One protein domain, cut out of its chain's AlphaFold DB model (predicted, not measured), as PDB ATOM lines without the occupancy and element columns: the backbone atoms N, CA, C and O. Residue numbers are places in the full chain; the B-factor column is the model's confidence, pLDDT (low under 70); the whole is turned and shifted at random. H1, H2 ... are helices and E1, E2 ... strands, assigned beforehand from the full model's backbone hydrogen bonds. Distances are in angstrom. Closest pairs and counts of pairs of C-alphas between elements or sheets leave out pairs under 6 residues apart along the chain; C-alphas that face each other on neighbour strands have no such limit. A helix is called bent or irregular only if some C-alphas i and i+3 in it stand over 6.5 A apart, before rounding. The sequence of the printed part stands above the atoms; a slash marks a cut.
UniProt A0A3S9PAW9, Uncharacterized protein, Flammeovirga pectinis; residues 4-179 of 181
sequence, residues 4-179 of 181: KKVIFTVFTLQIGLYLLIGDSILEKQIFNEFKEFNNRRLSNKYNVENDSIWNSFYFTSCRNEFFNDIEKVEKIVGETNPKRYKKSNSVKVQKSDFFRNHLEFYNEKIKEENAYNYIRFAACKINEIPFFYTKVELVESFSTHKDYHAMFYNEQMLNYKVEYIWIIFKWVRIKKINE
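Overview. This is residues 4 to 179 of the 181 residues of an uncharacterized protein of Flammeovirga pectinis (UniProt A0A3S9PAW9). A twisted sheet of six strands curls round H1b, one arm of the long bent helix H1, while the other arm, H1a, reaches out past the sheet and its residues 4 to 9 stick out. H2 packs on H1b and on edge strand E2, H4 lies over the opposite face, and H5 sits at one end of E4 and E5. The printed part has 176 residues, with five named helices and six named strands in the order H1 E1 H2 H3 E2 H4 E3 E4 H5 E5 E6. The sheet, E2 E1 E3 E4 E5 E6, is mixed, and the class is mixed, helices and strands. The whole is compact, with a radius of gyration of the C-alphas of 17.9 A and spans of 66 by 31 by 27 A.

Along the chain. The strands are E2, residues 91 to 95; E1, 54 to 61, 23.3 A; E3, 116 to 129, 40.3 A; E4, 133 to 143, 32.9 A; E5, 157 to 167, 31.5 A; and E6, 170 to 178, ending at C-alpha 178 (18.001, -34.858, -11.245). H1, residues 4 to 42, was assigned as one helix by its hydrogen bonds but is bent: C-alphas 20 and 23 are 8.1 A apart. Its arms are H1a, residues 4 to 20, 24.6 A, from C-alpha 4 (55.602, -46.041, 1.390), and H1b, residues 23 to 42, 28.5 A. H2 is residues 70 to 80, 15.3 A; H3, 82 to 85; H4, 102 to 109, 10.6 A; and H5, 148 to 153.

Arrangement. E2 and E1 are parallel, with N 92 and O 57 2.8 A apart, as are E1 and E3, with N 58 and O 119 at 2.8 A. The antiparallel pairs are the hairpin E3 and E4, N 120 to O 141 2.8 A; E4 and E5, N 136 to O 162 2.8 A; and the hairpin E5 and E6, N 163 to O 175 2.8 A. E1, H2 H3, E2 is a strand-helix-strand unit, parallel neighbour strands with helices between; E2, H4, E3 is a split one, with E1 between its strands. Both crossovers are right-handed. The sheet curls round H1b; their closest C-alphas include those of Leu 26 and Trp 171 in E6, 6.2 A. The arms H1a and H1b stand at a steep tilt of 62 degrees. With residues 31 to 39 alone, H1b touches H2, closest C-alphas Lys 35 and Thr 80, 6.7 A, the same way at a tilt of 37 degrees, only just steep. H4, on the opposite face from H1b, lies over E3 and E4 at a height over the sheet of 10.0 A. H3 and H5 only graze the sheet. Every O i to N i+4 pair is within hydrogen-bond range in H1a, H1b, H2, H4 and H5; H3 is too short for one.

Size, cuts and confidence. The C-alphas farthest apart, of Lys 4 and Glu 113, are 66.4 A apart. The printed part has no cut, and H1 to E1 is the long link, 11 residues. Mean pLDDT of the printed part is 84.6; residues 48 to 53, 84 to 89, 96, 110 to 115, 127 to 128 and 130 are under 70.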
ATOM      1  N   LYS A   4      55.789 -45.872   2.841       86.81
ATOM      2  CA  LYS A   4      55.602 -46.041   1.390       86.81
ATOM      3  C   LYS A   4      55.176 -47.461   0.990       86.81
ATOM      4  O   LYS A   4      54.307 -47.612   0.140       86.81
ATOM      5  N   LYS A   5      55.751 -48.497   1.615       88.00
ATOM      6  CA  LYS A   5      55.388 -49.901   1.353       88.00
ATOM      7  C   LYS A   5      53.962 -50.199   1.811       88.00
ATOM      8  O   LYS A   5      53.239 -50.870   1.094       88.00
ATOM      9  N   VAL A   6      53.549 -49.661   2.960       88.19
ATOM     10  CA  VAL A   6      52.181 -49.841   3.479       88.19
ATOM     11  C   VAL A   6      51.154 -49.208   2.538       88.19
ATOM     12  O   VAL A   6      50.195 -49.872   2.159       88.19
ATOM     13  N   ILE A   7      51.384 -47.964   2.099       88.12
ATOM     14  CA  ILE A   7      50.491 -47.260   1.161       88.12
ATOM     15  C   ILE A   7      50.363 -48.033  -0.155       88.12
ATOM     16  O   ILE A   7      49.252 -48.244  -0.637       88.12
ATOM     17  N   PHE A   8      51.483 -48.504  -0.709       89.75
ATOM     18  CA  PHE A   8      51.475 -49.283  -1.945       89.75
ATOM     19  C   PHE A   8      50.690 -50.593  -1.798       89.75
ATOM     20  O   PHE A   8      49.854 -50.901  -2.642       89.75
ATOM     21  N   THR A   9      50.890 -51.335  -0.704       90.06
ATOM     22  CA  THR A   9      50.130 -52.566  -0.433       90.06
ATOM     23  C   THR A   9      48.629 -52.298  -0.357       90.06
ATOM     24  O   THR A   9      47.848 -53.034  -0.957       90.06
ATOM     25  N   VAL A  10      48.215 -51.236   0.342       87.75
ATOM     26  CA  VAL A  10      46.797 -50.859   0.445       87.75
ATOM     27  C   VAL A  10      46.231 -50.499  -0.926       87.75
ATOM     28  O   VAL A  10      45.142 -50.947  -1.266       87.75
ATOM     29  N   PHE A  11      46.970 -49.740  -1.733       86.88
ATOM     30  CA  PHE A  11      46.530 -49.334  -3.065       86.88
ATOM     31  C   PHE A  11      46.342 -50.532  -4.006       86.88
ATOM     32  O   PHE A  11      45.292 -50.675  -4.630       86.88
ATOM     33  N   THR A  12      47.310 -51.450  -4.038       89.81
ATOM     34  CA  THR A  12      47.215 -52.693  -4.819       89.81
ATOM     35  C   THR A  12      46.041 -53.552  -4.359       89.81
ATOM     36  O   THR A  12      45.314 -54.100  -5.185       89.81
ATOM     37  N   LEU A  13      45.801 -53.627  -3.046       90.19
ATOM     38  CA  LEU A  13      44.658 -54.345  -2.490       90.19
ATOM     39  C   LEU A  13      43.319 -53.697  -2.885       90.19
ATOM     40  O   LEU A  13      42.378 -54.416  -3.207       90.19
ATOM     41  N   GLN A  14      43.225 -52.361  -2.897       87.25
ATOM     42  CA  GLN A  14      42.023 -51.638  -3.341       87.25
ATOM     43  C   GLN A  14      41.689 -51.935  -4.805       87.25
ATOM     44  O   GLN A  14      40.533 -52.231  -5.109       87.25
ATOM     45  N   ILE A  15      42.690 -51.908  -5.690       88.75
ATOM     46  CA  ILE A  15      42.515 -52.222  -7.116       88.75
ATOM     47  C   ILE A  15      42.155 -53.698  -7.303       88.75
ATOM     48  O   ILE A  15      41.213 -54.016  -8.026       88.75
ATOM     49  N   GLY A  16      42.870 -54.602  -6.626       89.69
ATOM     50  CA  GLY A  16      42.601 -56.038  -6.697       89.69
ATOM     51  C   GLY A  16      41.177 -56.378  -6.258       89.69
ATOM     52  O   GLY A  16      40.476 -57.110  -6.949       89.69
ATOM     53  N   LEU A  17      40.703 -55.791  -5.155       90.31
ATOM     54  CA  LEU A  17      39.330 -55.998  -4.694       90.31
ATOM     55  C   LEU A  17      38.294 -55.363  -5.619       90.31
ATOM     56  O   LEU A  17      37.258 -55.979  -5.854       90.31
ATOM     57  N   TYR A  18      38.565 -54.192  -6.196       89.69
ATOM     58  CA  TYR A  18      37.682 -53.647  -7.224       89.69
ATOM     59  C   TYR A  18      37.499 -54.644  -8.374       89.69
ATOM     60  O   TYR A  18      36.369 -54.914  -8.772       89.69
ATOM     61  N   LEU A  19      38.593 -55.212  -8.895       89.06
ATOM     62  CA  LEU A  19      38.540 -56.128 -10.039       89.06
ATOM     63  C   LEU A  19      37.742 -57.403  -9.738       89.06
ATOM     64  O   LEU A  19      37.157 -57.984 -10.645       89.06
ATOM     65  N   LEU A  20      37.710 -57.825  -8.473       90.19
ATOM     66  CA  LEU A  20      37.017 -59.037  -8.046       90.19
ATOM     67  C   LEU A  20      35.533 -58.808  -7.735       90.19
ATOM     68  O   LEU A  20      34.699 -59.634  -8.092       90.19
ATOM     69  N   ILE A  21      35.200 -57.727  -7.021       91.62
ATOM     70  CA  ILE A  21      33.857 -57.536  -6.438       91.62
ATOM     71  C   ILE A  21      33.244 -56.159  -6.704       91.62
ATOM     72  O   ILE A  21      32.101 -55.918  -6.309       91.62
ATOM     73  N   GLY A  22      33.970 -55.255  -7.363       91.06
ATOM     74  CA  GLY A  22      33.563 -53.869  -7.584       91.06
ATOM     75  C   GLY A  22      32.220 -53.758  -8.295       91.06
ATOM     76  O   GLY A  22      31.313 -53.109  -7.774       91.06
ATOM     77  N   ASP A  23      32.046 -54.436  -9.429       90.31
ATOM     78  CA  ASP A  23      30.792 -54.369 -10.192       90.31
ATOM     79  C   ASP A  23      29.622 -55.041  -9.449       90.31
ATOM     80  O   ASP A  23      28.509 -54.517  -9.439       90.31
ATOM     81  N   SER A  24      29.867 -56.132  -8.712       91.94
ATOM     82  CA  SER A  24      28.837 -56.772  -7.874       91.94
ATOM     83  C   SER A  24      28.355 -55.853  -6.744       91.94
ATOM     84  O   SER A  24      27.161 -55.797  -6.432       91.94
ATOM     85  N   ILE A  25      29.271 -55.103  -6.121       94.06
ATOM     86  CA  ILE A  25      28.924 -54.104  -5.102       94.06
ATOM     87  C   ILE A  25      28.226 -52.903  -5.740       94.06
ATOM     88  O   ILE A  25      27.304 -52.363  -5.129       94.06
ATOM     89  N   LEU A  26      28.621 -52.498  -6.950       94.25
ATOM     90  CA  LEU A  26      27.954 -51.412  -7.666       94.25
ATOM     91  C   LEU A  26      26.500 -51.783  -7.941       94.25
ATOM     92  O   LEU A  26      25.606 -51.014  -7.614       94.25
ATOM     93  N   GLU A  27      26.248 -52.996  -8.435       95.00
ATOM     94  CA  GLU A  27      24.893 -53.485  -8.681       95.00
ATOM     95  C   GLU A  27      24.043 -53.488  -7.397       95.00
ATOM     96  O   GLU A  27      22.864 -53.137  -7.430       95.00
ATOM     97  N   LYS A  28      24.630 -53.792  -6.229       95.44
ATOM     98  CA  LYS A  28      23.924 -53.637  -4.941       95.44
ATOM     99  C   LYS A  28      23.513 -52.188  -4.673       95.44
ATOM    100  O   LYS A  28      22.425 -51.976  -4.144       95.44
ATOM    101  N   GLN A  29      24.341 -51.206  -5.034       96.38
ATOM    102  CA  GLN A  29      23.957 -49.794  -4.929       96.38
ATOM    103  C   GLN A  29      22.826 -49.451  -5.896       96.38
ATOM    104  O   GLN A  29      21.864 -48.816  -5.484       96.38
ATOM    105  N   ILE A  30      22.867 -49.957  -7.128       97.00
ATOM    106  CA  ILE A  30      21.784 -49.759  -8.105       97.00
ATOM    107  C   ILE A  30      20.459 -50.344  -7.608       97.00
ATOM    108  O   ILE A  30      19.402 -49.737  -7.771       97.00
ATOM    109  N   PHE A  31      20.494 -51.475  -6.909       97.12
ATOM    110  CA  PHE A  31      19.301 -52.001  -6.253       97.12
ATOM    111  C   PHE A  31      18.814 -51.150  -5.073       97.12
ATOM    112  O   PHE A  31      17.608 -51.105  -4.826       97.12
ATOM    113  N   ASN A  32      19.702 -50.459  -4.354       96.81
ATOM    114  CA  ASN A  32      19.287 -49.480  -3.345       96.81
ATOM    115  C   ASN A  32      18.600 -48.272  -3.999       96.81
ATOM    116  O   ASN A  32      17.579 -47.818  -3.492       96.81
ATOM    117  N   GLU A  33      19.089 -47.812  -5.153       97.62
ATOM    118  CA  GLU A  33      18.429 -46.759  -5.938       97.62
ATOM    119  C   GLU A  33      17.031 -47.200  -6.397       97.62
ATOM    120  O   GLU A  33      16.072 -46.444  -6.260       97.62
ATOM    121  N   PHE A  34      16.866 -48.458  -6.828       96.62
ATOM    122  CA  PHE A  34      15.540 -49.012  -7.124       96.62
ATOM    123  C   PHE A  34      14.618 -49.009  -5.895       96.62
ATOM    124  O   PHE A  34      13.438 -48.679  -6.011       96.62
ATOM    125  N   LYS A  35      15.134 -49.355  -4.709       96.25
ATOM    126  CA  LYS A  35      14.360 -49.304  -3.457       96.25
ATOM    127  C   LYS A  35      13.904 -47.877  -3.142       96.25
ATOM    128  O   LYS A  35      12.735 -47.681  -2.810       96.25
ATOM    129  N   GLU A  36      14.790 -46.889  -3.285       96.25
ATOM    130  CA  GLU A  36      14.452 -45.467  -3.124       96.25
ATOM    131  C   GLU A  36      13.374 -45.028  -4.127       96.25
ATOM    132  O   GLU A  36      12.356 -44.455  -3.729       96.25
ATOM    133  N   PHE A  37      13.554 -45.354  -5.410       95.38
ATOM    134  CA  PHE A  37      12.569 -45.104  -6.462       95.38
ATOM    135  C   PHE A  37      11.211 -45.719  -6.121       95.38
ATOM    136  O   PHE A  37      10.187 -45.036  -6.176       95.38
ATOM    137  N   ASN A  38      11.189 -46.996  -5.742       92.06
ATOM    138  CA  ASN A  38       9.950 -47.705  -5.472       92.06
ATOM    139  C   ASN A  38       9.215 -47.112  -4.263       92.06
ATOM    140  O   ASN A  38       8.002 -46.941  -4.328       92.06
ATOM    141  N   ASN A  39       9.933 -46.724  -3.206       92.69
ATOM    142  CA  ASN A  39       9.338 -46.022  -2.068       92.69
ATOM    143  C   ASN A  39       8.697 -44.697  -2.495       92.69
ATOM    144  O   ASN A  39       7.553 -44.426  -2.137       92.69
ATOM    145  N   ARG A  40       9.401 -43.904  -3.314       92.56
ATOM    146  CA  ARG A  40       8.901 -42.612  -3.804       92.56
ATOM    147  C   ARG A  40       7.703 -42.769  -4.742       92.56
ATOM    148  O   ARG A  40       6.753 -41.996  -4.662       92.56
ATOM    149  N   ARG A  41       7.717 -43.796  -5.597       91.06
ATOM    150  CA  ARG A  41       6.582 -44.178  -6.449       91.06
ATOM    151  C   ARG A  41       5.356 -44.519  -5.607       91.06
ATOM    152  O   ARG A  41       4.279 -44.003  -5.877       91.06
ATOM    153  N   LEU A  42       5.519 -45.374  -4.596       87.75
ATOM    154  CA  LEU A  42       4.419 -45.805  -3.730       87.75
ATOM    155  C   LEU A  42       3.808 -44.640  -2.940       87.75
ATOM    156  O   LEU A  42       2.610 -44.653  -2.680       87.75
ATOM    157  N   SER A  43       4.602 -43.621  -2.599       89.31
ATOM    158  CA  SER A  43       4.121 -42.405  -1.933       89.31
ATOM    159  C   SER A  43       3.591 -41.323  -2.883       89.31
ATOM    160  O   SER A  43       3.096 -40.299  -2.415       89.31
ATOM    161  N   ASN A  44       3.726 -41.484  -4.202       87.38
ATOM    162  CA  ASN A  44       3.309 -40.468  -5.165       87.38
ATOM    163  C   ASN A  44       1.774 -40.455  -5.282       87.38
ATOM    164  O   ASN A  44       1.157 -41.481  -5.550       87.38
ATOM    165  N   LYS A  45       1.146 -39.282  -5.128       86.44
ATOM    166  CA  LYS A  45      -0.323 -39.131  -5.162       86.44
ATOM    167  C   LYS A  45      -0.970 -39.535  -6.496       86.44
ATOM    168  O   LYS A  45      -2.159 -39.832  -6.529       86.44
ATOM    169  N   TYR A  46      -0.201 -39.533  -7.584       82.31
ATOM    170  CA  TYR A  46      -0.636 -39.933  -8.924       82.31
ATOM    171  C   TYR A  46      -0.414 -41.426  -9.199       82.31
ATOM    172  O   TYR A  46      -0.866 -41.950 -10.219       82.31
ATOM    173  N   ASN A  47       0.239 -42.145  -8.282       79.38
ATOM    174  CA  ASN A  47       0.229 -43.601  -8.266       79.38
ATOM    175  C   ASN A  47      -1.156 -44.069  -7.791       79.38
ATOM    176  O   ASN A  47      -1.364 -44.370  -6.617       79.38
ATOM    177  N   VAL A  48      -2.125 -44.076  -8.711       69.06
ATOM    178  CA  VAL A  48      -3.484 -44.565  -8.453       69.06
ATOM    179  C   VAL A  48      -3.432 -46.079  -8.268       69.06
ATOM    180  O   VAL A  48      -3.455 -46.882  -9.201       69.06
ATOM    181  N   GLU A  49      -3.311 -46.455  -7.007       61.75
ATOM    182  CA  GLU A  49      -3.187 -47.814  -6.519       61.75
ATOM    183  C   GLU A  49      -4.550 -48.523  -6.530       61.75
ATOM    184  O   GLU A  49      -5.216 -48.621  -5.508       61.75
ATOM    185  N   ASN A  50      -4.977 -49.051  -7.679       60.97
ATOM    186  CA  ASN A  50      -6.149 -49.931  -7.745       60.97
ATOM    187  C   ASN A  50      -5.725 -51.403  -7.538       60.97
ATOM    188  O   ASN A  50      -4.820 -51.892  -8.216       60.97
ATOM    189  N   ASP A  51      -6.365 -52.112  -6.600       59.03
ATOM    190  CA  ASP A  51      -6.078 -53.516  -6.239       59.03
ATOM    191  C   ASP A  51      -6.434 -54.543  -7.334       59.03
ATOM    192  O   ASP A  51      -6.120 -55.738  -7.210       59.03
ATOM    193  N   SER A  52      -7.099 -54.076  -8.393       60.84
ATOM    194  CA  SER A  52      -7.423 -54.836  -9.603       60.84
ATOM    195  C   SER A  52      -6.392 -54.683 -10.730       60.84
ATOM    196  O   SER A  52      -6.435 -55.456 -11.683       60.84
ATOM    197  N   ILE A  53      -5.448 -53.740 -10.613       68.00
ATOM    198  CA  ILE A  53      -4.447 -53.454 -11.648       68.00
ATOM    199  C   ILE A  53      -3.123 -54.147 -11.300       68.00
ATOM    200  O   ILE A  53      -2.579 -53.997 -10.201       68.00
ATOM    201  N   TRP A  54      -2.602 -54.912 -12.255       75.12
ATOM    202  CA  TRP A  54      -1.371 -55.691 -12.132       75.12
ATOM    203  C   TRP A  54      -0.143 -54.791 -12.336       75.12
ATOM    204  O   TRP A  54      -0.208 -53.810 -13.058       75.12
ATOM    205  N   ASN A  55       1.009 -55.112 -11.745       80.88
ATOM    206  CA  ASN A  55       2.248 -54.359 -11.996       80.88
ATOM    207  C   ASN A  55       3.168 -55.152 -12.932       80.88
ATOM    208  O   ASN A  55       3.440 -56.322 -12.672       80.88
ATOM    209  N   SER A  56       3.690 -54.510 -13.975       85.75
ATOM    210  CA  SER A  56       4.734 -55.067 -14.841       85.75
ATOM    211  C   SER A  56       6.017 -54.257 -14.667       85.75
ATOM    212  O   SER A  56       6.022 -53.041 -14.871       85.75
ATOM    213  N   PHE A  57       7.094 -54.927 -14.251       89.69
ATOM    214  CA  PHE A  57       8.379 -54.296 -13.948       89.69
ATOM    215  C   PHE A  57       9.368 -54.540 -15.081       89.69
ATOM    216  O   PHE A  57       9.621 -55.682 -15.452       89.69
ATOM    217  N   TYR A  58       9.969 -53.473 -15.591       91.12
ATOM    218  CA  TYR A  58      10.966 -53.504 -16.651       91.12
ATOM    219  C   TYR A  58      12.290 -52.986 -16.108       91.12
ATOM    220  O   TYR A  58      12.426 -51.801 -15.807       91.12
ATOM    221  N   PHE A  59      13.261 -53.884 -16.002       93.62
ATOM    222  CA  PHE A  59      14.636 -53.564 -15.653       93.62
ATOM    223  C   PHE A  59      15.459 -53.507 -16.930       93.62
ATOM    224  O   PHE A  59      15.500 -54.476 -17.685       93.62
ATOM    225  N   THR A  60      16.093 -52.366 -17.186       92.31
ATOM    226  CA  THR A  60      16.874 -52.155 -18.411       92.31
ATOM    227  C   THR A  60      18.294 -51.730 -18.090       92.31
ATOM    228  O   THR A  60      18.519 -50.932 -17.188       92.31
ATOM    229  N   SER A  61      19.274 -52.255 -18.817       91.75
ATOM    230  CA  SER A  61      20.664 -51.829 -18.662       91.75
ATOM    231  C   SER A  61      21.323 -51.575 -20.003       91.75
ATOM    232  O   SER A  61      20.892 -52.108 -21.032       91.75
ATOM    233  N   CYS A  62      22.355 -50.729 -20.027       87.06
ATOM    234  CA  CYS A  62      23.196 -50.682 -21.210       87.06
ATOM    235  C   CYS A  62      24.023 -51.971 -21.264       87.06
ATOM    236  O   CYS A  62      24.709 -52.355 -20.317       87.06
ATOM    237  N   ARG A  63      23.890 -52.694 -22.382       83.00
ATOM    238  CA  ARG A  63      24.506 -54.010 -22.590       83.00
ATOM    239  C   ARG A  63      24.111 -55.002 -21.482       83.00
ATOM    240  O   ARG A  63      22.933 -55.293 -21.319       83.00
ATOM    241  N   ASN A  64      25.101 -55.550 -20.779       83.88
ATOM    242  CA  ASN A  64      24.964 -56.564 -19.732       83.88
ATOM    243  C   ASN A  64      25.599 -56.072 -18.420       83.88
ATOM    244  O   ASN A  64      26.218 -56.855 -17.706       83.88
ATOM    245  N   GLU A  65      25.554 -54.771 -18.134       89.06
ATOM    246  CA  GLU A  65      26.246 -54.210 -16.962       89.06
ATOM    247  C   GLU A  65      25.492 -54.453 -15.652       89.06
ATOM    248  O   GLU A  65      26.108 -54.689 -14.615       89.06
ATOM    249  N   PHE A  66      24.159 -54.441 -15.706       93.50
ATOM    250  CA  PHE A  66      23.289 -54.601 -14.541       93.50
ATOM    251  C   PHE A  66      22.137 -55.558 -14.830       93.50
ATOM    252  O   PHE A  66      21.731 -55.720 -15.986       93.50
ATOM    253  N   PHE A  67      21.572 -56.116 -13.755       93.38
ATOM    254  CA  PHE A  67      20.352 -56.929 -13.756       93.38
ATOM    255  C   PHE A  67      20.509 -58.270 -14.478       93.38
ATOM    256  O   PHE A  67      19.543 -58.821 -14.995       93.38
ATOM    257  N   ASN A  68      21.728 -58.813 -14.518       89.31
ATOM    258  CA  ASN A  68      21.993 -60.083 -15.202       89.31
ATOM    259  C   ASN A  68      21.367 -61.292 -14.493       89.31
ATOM    260  O   ASN A  68      21.131 -62.315 -15.132       89.31
ATOM    261  N   ASP A  69      21.118 -61.170 -13.191       91.75
ATOM    262  CA  ASP A  69      20.505 -62.196 -12.355       91.75
ATOM    263  C   ASP A  69      19.018 -61.875 -12.154       91.75
ATOM    264  O   ASP A  69      18.651 -61.014 -11.346       91.75
ATOM    265  N   ILE A  70      18.162 -62.547 -12.927       89.75
ATOM    266  CA  ILE A  70      16.713 -62.322 -12.889       89.75
ATOM    267  C   ILE A  70      16.102 -62.717 -11.541       89.75
ATOM    268  O   ILE A  70      15.228 -62.002 -11.057       89.75
ATOM    269  N   GLU A  71      16.602 -63.770 -10.889       91.44
ATOM    270  CA  GLU A  71      16.101 -64.219  -9.584       91.44
ATOM    271  C   GLU A  71      16.369 -63.155  -8.513       91.44
ATOM    272  O   GLU A  71      15.514 -62.853  -7.674       91.44
ATOM    273  N   LYS A  72      17.544 -62.516  -8.566       93.00
ATOM    274  CA  LYS A  72      17.888 -61.393  -7.687       93.00
ATOM    275  C   LYS A  72      16.986 -60.183  -7.924       93.00
ATOM    276  O   LYS A  72      16.570 -59.545  -6.953       93.00
ATOM    277  N   VAL A  73      16.664 -59.871  -9.181       92.88
ATOM    278  CA  VAL A  73      15.725 -58.788  -9.524       92.88
ATOM    279  C   VAL A  73      14.329 -59.108  -8.988       92.88
ATOM    280  O   VAL A  73      13.742 -58.287  -8.283       92.88
ATOM    281  N   GLU A  74      13.817 -60.307  -9.257       91.00
ATOM    282  CA  GLU A  74      12.514 -60.788  -8.789       91.00
ATOM    283  C   GLU A  74      12.391 -60.738  -7.270       91.00
ATOM    284  O   GLU A  74      11.416 -60.202  -6.737       91.00
ATOM    285  N   LYS A  75      13.422 -61.202  -6.559       91.75
ATOM    286  CA  LYS A  75      13.485 -61.125  -5.102       91.75
ATOM    287  C   LYS A  75      13.353 -59.687  -4.604       91.75
ATOM    288  O   LYS A  75      12.562 -59.420  -3.703       91.75
ATOM    289  N   ILE A  76      14.092 -58.751  -5.196       92.56
ATOM    290  CA  ILE A  76      14.080 -57.343  -4.776       92.56
ATOM    291  C   ILE A  76      12.735 -56.681  -5.087       92.56
ATOM    292  O   ILE A  76      12.221 -55.915  -4.268       92.56
ATOM    293  N   VAL A  77      12.125 -56.996  -6.229       90.81
ATOM    294  CA  VAL A  77      10.766 -56.547  -6.555       90.81
ATOM    295  C   VAL A  77       9.765 -57.101  -5.539       90.81
ATOM    296  O   VAL A  77       8.953 -56.336  -5.018       90.81
ATOM    297  N   GLY A  78       9.854 -58.388  -5.197       88.06
ATOM    298  CA  GLY A  78       8.994 -59.033  -4.205       88.06
ATOM    299  C   GLY A  78       9.125 -58.437  -2.802       88.06
ATOM    300  O   GLY A  78       8.113 -58.161  -2.159       88.06
ATOM    301  N   GLU A  79      10.353 -58.162  -2.354       89.25
ATOM    302  CA  GLU A  79      10.640 -57.506  -1.070       89.25
ATOM    303  C   GLU A  79      10.063 -56.085  -0.999       89.25
ATOM    304  O   GLU A  79       9.574 -55.657   0.045       89.25
ATOM    305  N   THR A  80      10.113 -55.347  -2.108       88.06
ATOM    306  CA  THR A  80       9.692 -53.937  -2.169       88.06
ATOM    307  C   THR A  80       8.218 -53.753  -2.525       88.06
ATOM    308  O   THR A  80       7.672 -52.666  -2.341       88.06
ATOM    309  N   ASN A  81       7.547 -54.800  -3.016       83.75
ATOM    310  CA  ASN A  81       6.144 -54.772  -3.441       83.75
ATOM    311  C   ASN A  81       5.338 -55.983  -2.923       83.75
ATOM    312  O   ASN A  81       4.598 -56.603  -3.694       83.75
ATOM    313  N   PRO A  82       5.399 -56.328  -1.622       72.62
ATOM    314  CA  PRO A  82       4.926 -57.622  -1.118       72.62
ATOM    315  C   PRO A  82       3.424 -57.865  -1.335       72.62
ATOM    316  O   PRO A  82       3.007 -58.995  -1.586       72.62
ATOM    317  N   LYS A  83       2.599 -56.808  -1.289       71.44
ATOM    318  CA  LYS A  83       1.143 -56.905  -1.494       71.44
ATOM    319  C   LYS A  83       0.750 -57.182  -2.950       71.44
ATOM    320  O   LYS A  83      -0.294 -57.777  -3.193       71.44
ATOM    321  N   ARG A  84       1.575 -56.749  -3.909       66.31
ATOM    322  CA  ARG A  84       1.260 -56.766  -5.348       66.31
ATOM    323  C   ARG A  84       2.043 -57.829  -6.115       66.31
ATOM    324  O   ARG A  84       1.551 -58.313  -7.123       66.31
ATOM    325  N   TYR A  85       3.199 -58.254  -5.606       60.72
ATOM    326  CA  TYR A  85       4.042 -59.262  -6.252       60.72
ATOM    327  C   TYR A  85       3.329 -60.610  -6.441       60.72
ATOM    328  O   TYR A  85       3.426 -61.235  -7.491       60.72
ATOM    329  N   LYS A  86       2.517 -61.034  -5.458       56.81
ATOM    330  CA  LYS A  86       1.716 -62.271  -5.559       56.81
ATOM    331  C   LYS A  86       0.620 -62.207  -6.633       56.81
ATOM    332  O   LYS A  86       0.132 -63.248  -7.056       56.81
ATOM    333  N   LYS A  87       0.250 -60.998  -7.067       54.94
ATOM    334  CA  LYS A  87      -0.624 -60.708  -8.210       54.94
ATOM    335  C   LYS A  87       0.196 -60.083  -9.353       54.94
ATOM    336  O   LYS A  87      -0.252 -59.117  -9.956       54.94
ATOM    337  N   SER A  88       1.421 -60.540  -9.629       53.16
ATOM    338  CA  SER A  88       2.193 -60.049 -10.778       53.16
ATOM    339  C   SER A  88       2.897 -61.184 -11.506       53.16
ATOM    340  O   SER A  88       3.824 -61.782 -10.970       53.16
ATOM    341  N   ASN A  89       2.505 -61.428 -12.753       56.53
ATOM    342  CA  ASN A  89       3.419 -62.000 -13.730       56.53
ATOM    343  C   ASN A  89       4.141 -60.841 -14.423       56.53
ATOM    344  O   ASN A  89       3.495 -59.894 -14.872       56.53
ATOM    345  N   SER A  90       5.458 -60.979 -14.582       72.00
ATOM    346  CA  SER A  90       6.358 -60.182 -15.428       72.00
ATOM    347  C   SER A  90       7.200 -59.096 -14.745       72.00
ATOM    348  O   SER A  90       7.058 -57.896 -14.989       72.00
ATOM    349  N   VAL A  91       8.192 -59.547 -13.973       84.25
ATOM    350  CA  VAL A  91       9.509 -58.904 -14.049       84.25
ATOM    351  C   VAL A  91      10.089 -59.223 -15.427       84.25
ATOM    352  O   VAL A  91      10.099 -60.373 -15.861       84.25
ATOM    353  N   LYS A  92      10.528 -58.199 -16.151       86.44
ATOM    354  CA  LYS A  92      11.172 -58.314 -17.458       86.44
ATOM    355  C   LYS A  92      12.522 -57.625 -17.380       86.44
ATOM    356  O   LYS A  92      12.598 -56.444 -17.054       86.44
ATOM    357  N   VAL A  93      13.575 -58.360 -17.706       81.31
ATOM    358  CA  VAL A  93      14.920 -57.805 -17.868       81.31
ATOM    359  C   VAL A  93      15.179 -57.630 -19.358       81.31
ATOM    360  O   VAL A  93      15.089 -58.585 -20.127       81.31
ATOM    361  N   GLN A  94      15.482 -56.405 -19.770       80.56
ATOM    362  CA  GLN A  94      15.726 -56.035 -21.158       80.56
ATOM    363  C   GLN A  94      17.128 -55.445 -21.300       80.56
ATOM    364  O   GLN A  94      17.489 -54.449 -20.673       80.56
ATOM    365  N   LYS A  95      17.940 -56.090 -22.129       76.56
ATOM    366  CA  LYS A  95      19.340 -55.725 -22.348       76.56
ATOM    367  C   LYS A  95      19.429 -54.728 -23.494       76.56
ATOM    368  O   LYS A  95      18.799 -54.932 -24.522       76.56
ATOM    369  N   SER A  96      20.246 -53.691 -23.345       68.94
ATOM    370  CA  SER A  96      20.474 -52.640 -24.357       68.94
ATOM    371  C   SER A  96      19.292 -51.703 -24.655       68.94
ATOM    372  O   SER A  96      19.476 -50.739 -25.391       68.94
ATOM    373  N   ASP A  97      18.141 -51.878 -24.000       73.25
ATOM    374  CA  ASP A  97      16.976 -50.981 -24.104       73.25
ATOM    375  C   ASP A  97      17.085 -49.739 -23.187       73.25
ATOM    376  O   ASP A  97      16.109 -49.020 -22.962       73.25
ATOM    377  N   PHE A  98      18.274 -49.463 -22.637       76.31
ATOM    378  CA  PHE A  98      18.516 -48.274 -21.812       76.31
ATOM    379  C   PHE A  98      18.239 -46.975 -22.585       76.31
ATOM    380  O   PHE A  98      17.487 -46.127 -22.115       76.31
ATOM    381  N   PHE A  99      18.777 -46.851 -23.803       72.06
ATOM    382  CA  PHE A  99      18.678 -45.632 -24.622       72.06
ATOM    383  C   PHE A  99      17.291 -45.384 -25.215       72.06
ATOM    384  O   PHE A  99      17.057 -44.353 -25.844       72.06
ATOM    385  N   ARG A 100      16.357 -46.315 -25.017       76.56
ATOM    386  CA  ARG A 100      14.979 -46.139 -25.449       76.56
ATOM    387  C   ARG A 100      14.339 -44.996 -24.660       76.56
ATOM    388  O   ARG A 100      14.280 -45.035 -23.426       76.56
ATOM    389  N   ASN A 101      13.843 -43.983 -25.366       75.50
ATOM    390  CA  ASN A 101      13.114 -42.878 -24.744       75.50
ATOM    391  C   ASN A 101      11.851 -43.425 -24.045       75.50
ATOM    392  O   ASN A 101      11.206 -44.350 -24.541       75.50
ATOM    393  N   HIS A 102      11.497 -42.848 -22.894       74.25
ATOM    394  CA  HIS A 102      10.245 -43.101 -22.174       74.25
ATOM    395  C   HIS A 102       9.016 -43.166 -23.091       74.25
ATOM    396  O   HIS A 102       8.236 -44.111 -22.985       74.25
ATOM    397  N   LEU A 103       8.865 -42.208 -24.014       74.12
ATOM    398  CA  LEU A 103       7.717 -42.147 -24.928       74.12
ATOM    399  C   LEU A 103       7.609 -43.405 -25.801       74.12
ATOM    400  O   LEU A 103       6.544 -44.002 -25.918       74.12
ATOM    401  N   GLU A 104       8.724 -43.829 -26.396       79.25
ATOM    402  CA  GLU A 104       8.782 -45.033 -27.231       79.25
ATOM    403  C   GLU A 104       8.488 -46.287 -26.398       79.25
ATOM    404  O   GLU A 104       7.684 -47.129 -26.799       79.25
ATOM    405  N   PHE A 105       9.084 -46.376 -25.204       81.25
ATOM    406  CA  PHE A 105       8.886 -47.496 -24.290       81.25
ATOM    407  C   PHE A 105       7.403 -47.710 -23.965       81.25
ATOM    408  O   PHE A 105       6.872 -48.802 -24.166       81.25
ATOM    409  N   TYR A 106       6.710 -46.680 -23.494       77.25
ATOM    410  CA  TYR A 106       5.310 -46.822 -23.099       77.25
ATOM    411  C   TYR A 106       4.374 -46.933 -24.319       77.25
ATOM    412  O   TYR A 106       3.394 -47.672 -24.246       77.25
ATOM    413  N   ASN A 107       4.688 -46.325 -25.471       76.88
ATOM    414  CA  ASN A 107       3.848 -46.447 -26.672       76.88
ATOM    415  C   ASN A 107       3.822 -47.888 -27.192       76.88
ATOM    416  O   ASN A 107       2.789 -48.371 -27.654       76.88
ATOM    417  N   GLU A 108       4.941 -48.604 -27.087       75.06
ATOM    418  CA  GLU A 108       4.997 -50.014 -27.460       75.06
ATOM    419  C   GLU A 108       4.345 -50.945 -26.440       75.06
ATOM    420  O   GLU A 108       3.789 -51.976 -26.829       75.06
ATOM    421  N   LYS A 109       4.490 -50.646 -25.143       73.25
ATOM    422  CA  LYS A 109       4.072 -51.558 -24.068       73.25
ATOM    423  C   LYS A 109       2.624 -51.369 -23.658       73.25
ATOM    424  O   LYS A 109       1.987 -52.360 -23.307       73.25
ATOM    425  N   ILE A 110       2.079 -50.161 -23.775       67.94
ATOM    426  CA  ILE A 110       0.673 -49.885 -23.484       67.94
ATOM    427  C   ILE A 110      -0.186 -50.096 -24.748       67.94
ATOM    428  O   ILE A 110      -0.892 -49.194 -25.207       67.94
ATOM    429  N   LYS A 111      -0.120 -51.296 -25.339       58.19
ATOM    430  CA  LYS A 111      -1.008 -51.712 -26.445       58.19
ATOM    431  C   LYS A 111      -2.331 -52.307 -25.956       58.19
ATOM    432  O   LYS A 111      -3.321 -52.210 -26.670       58.19
ATOM    433  N   GLU A 112      -2.363 -52.846 -24.741       53.59
ATOM    434  CA  GLU A 112      -3.555 -53.442 -24.123       53.59
ATOM    435  C   GLU A 112      -4.170 -52.478 -23.096       53.59
ATOM    436  O   GLU A 112      -3.464 -51.736 -22.409       53.59
ATOM    437  N   GLU A 113      -5.499 -52.420 -23.049       49.97
ATOM    438  CA  GLU A 113      -6.267 -51.517 -22.190       49.97
ATOM    439  C   GLU A 113      -6.006 -51.793 -20.700       49.97
ATOM    440  O   GLU A 113      -6.312 -52.873 -20.209       49.97
ATOM    441  N   ASN A 114      -5.469 -50.796 -19.982       55.56
ATOM    442  CA  ASN A 114      -5.648 -50.494 -18.547       55.56
ATOM    443  C   ASN A 114      -5.465 -51.607 -17.485       55.56
ATOM    444  O   ASN A 114      -5.714 -51.361 -16.307       55.56
ATOM    445  N   ALA A 115      -5.008 -52.806 -17.849       60.50
ATOM    446  CA  ALA A 115      -4.871 -53.933 -16.924       60.50
ATOM    447  C   ALA A 115      -3.566 -53.898 -16.109       60.50
ATOM    448  O   ALA A 115      -3.477 -54.559 -15.068       60.50
ATOM    449  N   TYR A 116      -2.569 -53.125 -16.562       71.12
ATOM    450  CA  TYR A 116      -1.241 -53.071 -15.957       71.12
ATOM    451  C   TYR A 116      -0.758 -51.646 -15.668       71.12
ATOM    452  O   TYR A 116      -0.824 -50.764 -16.522       71.12
ATOM    453  N   ASN A 117      -0.156 -51.470 -14.495       80.69
ATOM    454  CA  ASN A 117       0.775 -50.392 -14.208       80.69
ATOM    455  C   ASN A 117       2.156 -50.795 -14.717       80.69
ATOM    456  O   ASN A 117       2.665 -51.877 -14.405       80.69
ATOM    457  N   TYR A 118       2.788 -49.906 -15.468       85.94
ATOM    458  CA  TYR A 118       4.084 -50.162 -16.083       85.94
ATOM    459  C   TYR A 118       5.161 -49.415 -15.309       85.94
ATOM    460  O   TYR A 118       5.172 -48.186 -15.292       85.94
ATOM    461  N   ILE A 119       6.071 -50.156 -14.682       89.50
ATOM    462  CA  ILE A 119       7.198 -49.619 -13.923       89.50
ATOM    463  C   ILE A 119       8.476 -49.902 -14.702       89.50
ATOM    464  O   ILE A 119       8.770 -51.057 -14.997       89.50
ATOM    465  N   ARG A 120       9.253 -48.867 -15.010       92.06
ATOM    466  CA  ARG A 120      10.558 -48.982 -15.662       92.06
ATOM    467  C   ARG A 120      11.644 -48.430 -14.749       92.06
ATOM    468  O   ARG A 120      11.551 -47.309 -14.257       92.06
ATOM    469  N   PHE A 121      12.689 -49.224 -14.573       94.81
ATOM    470  CA  PHE A 121      13.926 -48.832 -13.916       94.81
ATOM    471  C   PHE A 121      15.094 -49.181 -14.840       94.81
ATOM    472  O   PHE A 121      15.299 -50.349 -15.179       94.81
ATOM    473  N   ALA A 122      15.833 -48.177 -15.298       94.31
ATOM    474  CA  ALA A 122      17.009 -48.364 -16.136       94.31
ATOM    475  C   ALA A 122      18.270 -47.890 -15.429       94.31
ATOM    476  O   ALA A 122      18.224 -46.896 -14.709       94.31
ATOM    477  N   ALA A 123      19.392 -48.559 -15.688       94.94
ATOM    478  CA  ALA A 123      20.703 -48.141 -15.211       94.94
ATOM    479  C   ALA A 123      21.770 -48.310 -16.301       94.94
ATOM    480  O   ALA A 123      21.843 -49.362 -16.938       94.94
ATOM    481  N   CYS A 124      22.623 -47.308 -16.494       93.06
ATOM    482  CA  CYS A 124      23.774 -47.405 -17.386       93.06
ATOM    483  C   CYS A 124      25.023 -46.793 -16.766       93.06
ATOM    484  O   CYS A 124      24.978 -45.678 -16.246       93.06
ATOM    485  N   LYS A 125      26.148 -47.511 -16.822       91.88
ATOM    486  CA  LYS A 125      27.425 -47.018 -16.318       91.88
ATOM    487  C   LYS A 125      28.055 -46.083 -17.353       91.88
ATOM    488  O   LYS A 125      28.339 -46.477 -18.479       91.88
ATOM    489  N   ILE A 126      28.354 -44.852 -16.948       87.31
ATOM    490  CA  ILE A 126      29.257 -43.963 -17.680       87.31
ATOM    491  C   ILE A 126      30.634 -44.116 -17.035       87.31
ATOM    492  O   ILE A 126      30.892 -43.616 -15.936       87.31
ATOM    493  N   ASN A 127      31.524 -44.859 -17.691       68.69
ATOM    494  CA  ASN A 127      32.897 -45.010 -17.216       68.69
ATOM    495  C   ASN A 127      33.663 -43.696 -17.418       68.69
ATOM    496  O   ASN A 127      33.960 -43.333 -18.553       68.69
ATOM    497  N   GLU A 128      34.017 -43.020 -16.322       64.44
ATOM    498  CA  GLU A 128      34.846 -41.803 -16.358       64.44
ATOM    499  C   GLU A 128      36.276 -42.067 -15.859       64.44
ATOM    500  O   GLU A 128      37.229 -41.700 -16.542       64.44
ATOM    501  N   ILE A 129      36.460 -42.751 -14.716       76.44
ATOM    502  CA  ILE A 129      37.795 -43.051 -14.157       76.44
ATOM    503  C   ILE A 129      37.835 -44.489 -13.605       76.44
ATOM    504  O   ILE A 129      37.247 -44.761 -12.555       76.44
ATOM    505  N   PRO A 130      38.562 -45.423 -14.244       69.88
ATOM    506  CA  PRO A 130      38.649 -46.807 -13.781       69.88
ATOM    507  C   PRO A 130      39.055 -46.921 -12.301       69.88
ATOM    508  O   PRO A 130      39.903 -46.168 -11.827       69.88
ATOM    509  N   PHE A 131      38.482 -47.892 -11.585       74.12
ATOM    510  CA  PHE A 131      38.854 -48.299 -10.214       74.12
ATOM    511  C   PHE A 131      38.527 -47.331  -9.071       74.12
ATOM    512  O   PHE A 131      38.511 -47.763  -7.921       74.12
ATOM    513  N   PHE A 132      38.245 -46.060  -9.360       83.81
ATOM    514  CA  PHE A 132      38.035 -45.042  -8.328       83.81
ATOM    515  C   PHE A 132      36.677 -44.385  -8.401       83.81
ATOM    516  O   PHE A 132      36.091 -44.109  -7.363       83.81
ATOM    517  N   TYR A 133      36.175 -44.118  -9.598       90.88
ATOM    518  CA  TYR A 133      34.991 -43.299  -9.749       90.88
ATOM    519  C   TYR A 133      34.143 -43.812 -10.899       90.88
ATOM    520  O   TYR A 133      34.632 -44.113 -11.985       90.88
ATOM    521  N   THR A 134      32.844 -43.895 -10.666       93.06
ATOM    522  CA  THR A 134      31.901 -44.226 -11.721       93.06
ATOM    523  C   THR A 134      30.699 -43.326 -11.620       93.06
ATOM    524  O   THR A 134      30.247 -42.969 -10.531       93.06
ATOM    525  N   LYS A 135      30.148 -43.003 -12.780       94.50
ATOM    526  CA  LYS A 135      28.858 -42.353 -12.888       94.50
ATOM    527  C   LYS A 135      27.858 -43.364 -13.423       94.50
ATOM    528  O   LYS A 135      28.214 -44.229 -14.221       94.50
ATOM    529  N   VAL A 136      26.630 -43.305 -12.932       94.94
ATOM    530  CA  VAL A 136      25.537 -44.161 -13.378       94.94
ATOM    531  C   VAL A 136      24.351 -43.281 -13.721       94.94
ATOM    532  O   VAL A 136      23.876 -42.516 -12.883       94.94
ATOM    533  N   GLU A 137      23.889 -43.386 -14.960       95.12
ATOM    534  CA  GLU A 137      22.617 -42.811 -15.373       95.12
ATOM    535  C   GLU A 137      21.493 -43.747 -14.961       95.12
ATOM    536  O   GLU A 137      21.551 -44.953 -15.215       95.12
ATOM    537  N   LEU A 138      20.470 -43.185 -14.331       95.56
ATOM    538  CA  LEU A 138      19.261 -43.886 -13.944       95.56
ATOM    539  C   LEU A 138      18.067 -43.287 -14.664       95.56
ATOM    540  O   LEU A 138      17.913 -42.067 -14.724       95.56
ATOM    541  N   VAL A 139      17.197 -44.164 -15.146       93.81
ATOM    542  CA  VAL A 139      15.911 -43.794 -15.725       93.81
ATOM    543  C   VAL A 139      14.828 -44.443 -14.882       93.81
ATOM    544  O   VAL A 139      14.697 -45.664 -14.838       93.81
ATOM    545  N   GLU A 140      14.053 -43.621 -14.195       94.25
ATOM    546  CA  GLU A 140      13.038 -44.035 -13.239       94.25
ATOM    547  C   GLU A 140      11.683 -43.590 -13.775       94.25
ATOM    548  O   GLU A 140      11.432 -42.397 -13.939       94.25
ATOM    549  N   SER A 141      10.794 -44.531 -14.083       91.81
ATOM    550  CA  SER A 141       9.446 -44.158 -14.500       91.81
ATOM    551  C   SER A 141       8.384 -45.160 -14.102       91.81
ATOM    552  O   SER A 141       8.631 -46.357 -13.946       91.81
ATOM    553  N   PHE A 142       7.173 -44.662 -13.905       89.81
ATOM    554  CA  PHE A 142       6.009 -45.503 -13.700       89.81
ATOM    555  C   PHE A 142       4.778 -44.866 -14.317       89.81
ATOM    556  O   PHE A 142       4.653 -43.648 -14.337       89.81
ATOM    557  N   SER A 143       3.842 -45.689 -14.775       84.75
ATOM    558  CA  SER A 143       2.572 -45.185 -15.272       84.75
ATOM    559  C   SER A 143       1.385 -46.032 -14.861       84.75
ATOM    560  O   SER A 143       1.468 -47.261 -14.838       84.75
ATOM    561  N   THR A 144       0.282 -45.332 -14.612       76.19
ATOM    562  CA  THR A 144      -1.083 -45.848 -14.458       76.19
ATOM    563  C   THR A 144      -1.983 -45.429 -15.639       76.19
ATOM    564  O   THR A 144      -3.140 -45.834 -15.703       76.19
ATOM    565  N   HIS A 145      -1.473 -44.618 -16.582       75.94
ATOM    566  CA  HIS A 145      -2.209 -44.052 -17.724       75.94
ATOM    567  C   HIS A 145      -1.319 -43.843 -18.970       75.94
ATOM    568  O   HIS A 145      -0.124 -44.119 -18.963       75.94
ATOM    569  N   LYS A 146      -1.882 -43.353 -20.082       70.44
ATOM    570  CA  LYS A 146      -1.108 -43.062 -21.315       70.44
ATOM    571  C   LYS A 146      -0.721 -41.593 -21.482       70.44
ATOM    572  O   LYS A 146      -0.043 -41.250 -22.444       70.44
ATOM    573  N   ASP A 147      -1.166 -40.719 -20.583       79.38
ATOM    574  CA  ASP A 147      -0.857 -39.291 -20.672       79.38
ATOM    575  C   ASP A 147       0.586 -38.991 -20.229       79.38
ATOM    576  O   ASP A 147       0.873 -38.815 -19.046       79.38
ATOM    577  N   TYR A 148       1.493 -38.931 -21.203       78.19
ATOM    578  CA  TYR A 148       2.904 -38.588 -21.008       78.19
ATOM    579  C   TYR A 148       3.134 -37.181 -20.478       78.19
ATOM    580  O   TYR A 148       4.084 -36.969 -19.725       78.19
ATOM    581  N   HIS A 149       2.292 -36.221 -20.873       82.06
ATOM    582  CA  HIS A 149       2.424 -34.852 -20.390       82.06
ATOM    583  C   HIS A 149       2.151 -34.839 -18.891       82.06
ATOM    584  O   HIS A 149       2.966 -34.329 -18.126       82.06
ATOM    585  N   ALA A 150       1.070 -35.494 -18.463       84.44
ATOM    586  CA  ALA A 150       0.791 -35.672 -17.046       84.44
ATOM    587  C   ALA A 150       1.947 -36.396 -16.335       84.44
ATOM    588  O   ALA A 150       2.431 -35.892 -15.329       84.44
ATOM    589  N   MET A 151       2.460 -37.507 -16.878       85.75
ATOM    590  CA  MET A 151       3.575 -38.246 -16.261       85.75
ATOM    591  C   MET A 151       4.824 -37.386 -16.034       85.75
ATOM    592  O   MET A 151       5.455 -37.487 -14.978       85.75
ATOM    593  N   PHE A 152       5.169 -36.541 -17.007       85.25
ATOM    594  CA  PHE A 152       6.308 -35.633 -16.919       85.25
ATOM    595  C   PHE A 152       6.125 -34.608 -15.788       85.25
ATOM    596  O   PHE A 152       6.988 -34.489 -14.921       85.25
ATOM    597  N   TYR A 153       4.971 -33.935 -15.727       86.50
ATOM    598  CA  TYR A 153       4.693 -32.920 -14.699       86.50
ATOM    599  C   TYR A 153       4.375 -33.497 -13.310       86.50
ATOM    600  O   TYR A 153       4.410 -32.773 -12.315       86.50
ATOM    601  N   ASN A 154       4.090 -34.795 -13.222       88.62
ATOM    602  CA  ASN A 154       3.712 -35.487 -11.988       88.62
ATOM    603  C   ASN A 154       4.875 -36.227 -11.307       88.62
ATOM    604  O   ASN A 154       4.641 -37.044 -10.410       88.62
ATOM    605  N   GLU A 155       6.114 -35.972 -11.740       88.00
ATOM    606  CA  GLU A 155       7.329 -36.640 -11.244       88.00
ATOM    607  C   GLU A 155       7.295 -38.170 -11.432       88.00
ATOM    608  O   GLU A 155       7.893 -38.934 -10.667       88.00
ATOM    609  N   GLN A 156       6.569 -38.640 -12.451       90.00
ATOM    610  CA  GLN A 156       6.453 -40.063 -12.777       90.00
ATOM    611  C   GLN A 156       7.503 -40.517 -13.791       90.00
ATOM    612  O   GLN A 156       7.611 -41.711 -14.058       90.00
ATOM    613  N   MET A 157       8.270 -39.579 -14.350       90.69
ATOM    614  CA  MET A 157       9.381 -39.807 -15.267       90.69
ATOM    615  C   MET A 157      10.556 -38.955 -14.814       90.69
ATOM    616  O   MET A 157      10.502 -37.734 -14.908       90.69
ATOM    617  N   LEU A 158      11.600 -39.600 -14.299       92.25
ATOM    618  CA  LEU A 158      12.773 -38.929 -13.762       92.25
ATOM    619  C   LEU A 158      14.045 -39.571 -14.307       92.25
ATOM    620  O   LEU A 158      14.165 -40.795 -14.372       92.25
ATOM    621  N   ASN A 159      15.004 -38.727 -14.663       93.50
ATOM    622  CA  ASN A 159      16.346 -39.128 -15.049       93.50
ATOM    623  C   ASN A 159      17.331 -38.612 -14.000       93.50
ATOM    624  O   ASN A 159      17.277 -37.443 -13.614       93.50
ATOM    625  N   TYR A 160      18.238 -39.472 -13.547       95.12
ATOM    626  CA  TYR A 160      19.272 -39.098 -12.591       95.12
ATOM    627  C   TYR A 160      20.665 -39.441 -13.099       95.12
ATOM    628  O   TYR A 160      20.869 -40.486 -13.708       95.12
ATOM    629  N   LYS A 161      21.647 -38.620 -12.724       95.25
ATOM    630  CA  LYS A 161      23.063 -39.003 -12.715       95.25
ATOM    631  C   LYS A 161      23.527 -39.199 -11.289       95.25
ATOM    632  O   LYS A 161      23.472 -38.273 -10.475       95.25
ATOM    633  N   VAL A 162      23.974 -40.413 -10.988       96.31
ATOM    634  CA  VAL A 162      24.492 -40.788  -9.675       96.31
ATOM    635  C   VAL A 162      25.989 -41.022  -9.767       96.31
ATOM    636  O   VAL A 162      26.463 -41.804 -10.584       96.31
ATOM    637  N   GLU A 163      26.739 -40.329  -8.926       95.56
ATOM    638  CA  GLU A 163      28.192 -40.409  -8.871       95.56
ATOM    639  C   GLU A 163      28.615 -41.246  -7.665       95.56
ATOM    640  O   GLU A 163      28.187 -40.985  -6.534       95.56
ATOM    641  N   TYR A 164      29.478 -42.230  -7.904       95.06
ATOM    642  CA  TYR A 164      30.008 -43.124  -6.886       95.06
ATOM    643  C   TYR A 164      31.535 -43.081  -6.857       95.06
ATOM    644  O   TYR A 164      32.186 -43.076  -7.901       95.06
ATOM    645  N   ILE A 165      32.103 -43.131  -5.651       93.94
ATOM    646  CA  ILE A 165      33.538 -43.348  -5.424       93.94
ATOM    647  C   ILE A 165      33.779 -44.700  -4.770       93.94
ATOM    648  O   ILE A 165      33.036 -45.116  -3.877       93.94
ATOM    649  N   TRP A 166      34.817 -45.387  -5.227       91.62
ATOM    650  CA  TRP A 166      35.310 -46.616  -4.636       91.62
ATOM    651  C   TRP A 166      36.318 -46.272  -3.544       91.62
ATOM    652  O   TRP A 166      37.422 -45.797  -3.813       91.62
ATOM    653  N   ILE A 167      35.928 -46.495  -2.294       89.50
ATOM    654  CA  ILE A 167      36.766 -46.223  -1.130       89.50
ATOM    655  C   ILE A 167      36.543 -47.299  -0.078       89.50
ATOM    656  O   ILE A 167      35.411 -47.706   0.181       89.50
ATOM    657  N   ILE A 168      37.633 -47.786   0.522       85.56
ATOM    658  CA  ILE A 168      37.597 -48.831   1.560       85.56
ATOM    659  C   ILE A 168      36.722 -50.014   1.089       85.56
ATOM    660  O   ILE A 168      35.823 -50.486   1.781       85.56
ATOM    661  N   PHE A 169      36.977 -50.477  -0.140       86.06
ATOM    662  CA  PHE A 169      36.329 -51.654  -0.729       86.06
ATOM    663  C   PHE A 169      34.802 -51.563  -0.899       86.06
ATOM    664  O   PHE A 169      34.111 -52.586  -0.916       86.06
ATOM    665  N   LYS A 170      34.248 -50.348  -0.988       91.62
ATOM    666  CA  LYS A 170      32.819 -50.110  -1.205       91.62
ATOM    667  C   LYS A 170      32.598 -48.951  -2.167       91.62
ATOM    668  O   LYS A 170      33.358 -47.988  -2.179       91.62
ATOM    669  N   TRP A 171      31.498 -49.024  -2.910       94.12
ATOM    670  CA  TRP A 171      30.955 -47.872  -3.619       94.12
ATOM    671  C   TRP A 171      30.157 -46.993  -2.666       94.12
ATOM    672  O   TRP A 171      29.229 -47.470  -2.010       94.12
ATOM    673  N   VAL A 172      30.515 -45.714  -2.615       94.69
ATOM    674  CA  VAL A 172      29.838 -44.684  -1.828       94.69
ATOM    675  C   VAL A 172      29.240 -43.663  -2.783       94.69
ATOM    676  O   VAL A 172      29.958 -43.109  -3.613       94.69
ATOM    677  N   ARG A 173      27.929 -43.418  -2.669       95.94
ATOM    678  CA  ARG A 173      27.236 -42.363  -3.420       95.94
ATOM    679  C   ARG A 173      27.724 -41.002  -2.933       95.94
ATOM    680  O   ARG A 173      27.545 -40.679  -1.763       95.94
ATOM    681  N   ILE A 174      28.309 -40.214  -3.829       95.69
ATOM    682  CA  ILE A 174      28.764 -38.846  -3.542       95.69
ATOM    683  C   ILE A 174      27.691 -37.839  -3.938       95.69
ATOM    684  O   ILE A 174      27.478 -36.843  -3.250       95.69
ATOM    685  N   LYS A 175      27.019 -38.088  -5.065       95.69
ATOM    686  CA  LYS A 175      26.094 -37.131  -5.665       95.69
ATOM    687  C   LYS A 175      24.978 -37.853  -6.407       95.69
ATOM    688  O   LYS A 175      25.220 -38.890  -7.014       95.69
ATOM    689  N   LYS A 176      23.771 -37.289  -6.372       95.94
ATOM    690  CA  LYS A 176      22.625 -37.685  -7.201       95.94
ATOM    691  C   LYS A 176      21.979 -36.412  -7.734       95.94
ATOM    692  O   LYS A 176      21.517 -35.591  -6.947       95.94
ATOM    693  N   ILE A 177      22.009 -36.225  -9.049       95.12
ATOM    694  CA  ILE A 177      21.501 -35.029  -9.734       95.12
ATOM    695  C   ILE A 177      20.277 -35.430 -10.541       95.12
ATOM    696  O   ILE A 177      20.368 -36.381 -11.312       95.12
ATOM    697  N   ASN A 178      19.160 -34.728 -10.361       92.88
ATOM    698  CA  ASN A 178      18.001 -34.858 -11.245       92.88
ATOM    699  C   ASN A 178      18.271 -34.071 -12.534       92.88
ATOM    700  O   ASN A 178      18.576 -32.884 -12.453       92.88
ATOM    701  N   GLU A 179      18.151 -34.719 -13.689       88.56
ATOM    702  CA  GLU A 179      18.363 -34.113 -15.013       88.56
ATOM    703  C   GLU A 179      17.061 -33.862 -15.780       88.56
ATOM    704  O   GLU A 179      17.079 -33.567 -16.969       88.56
TER     705      GLU A 179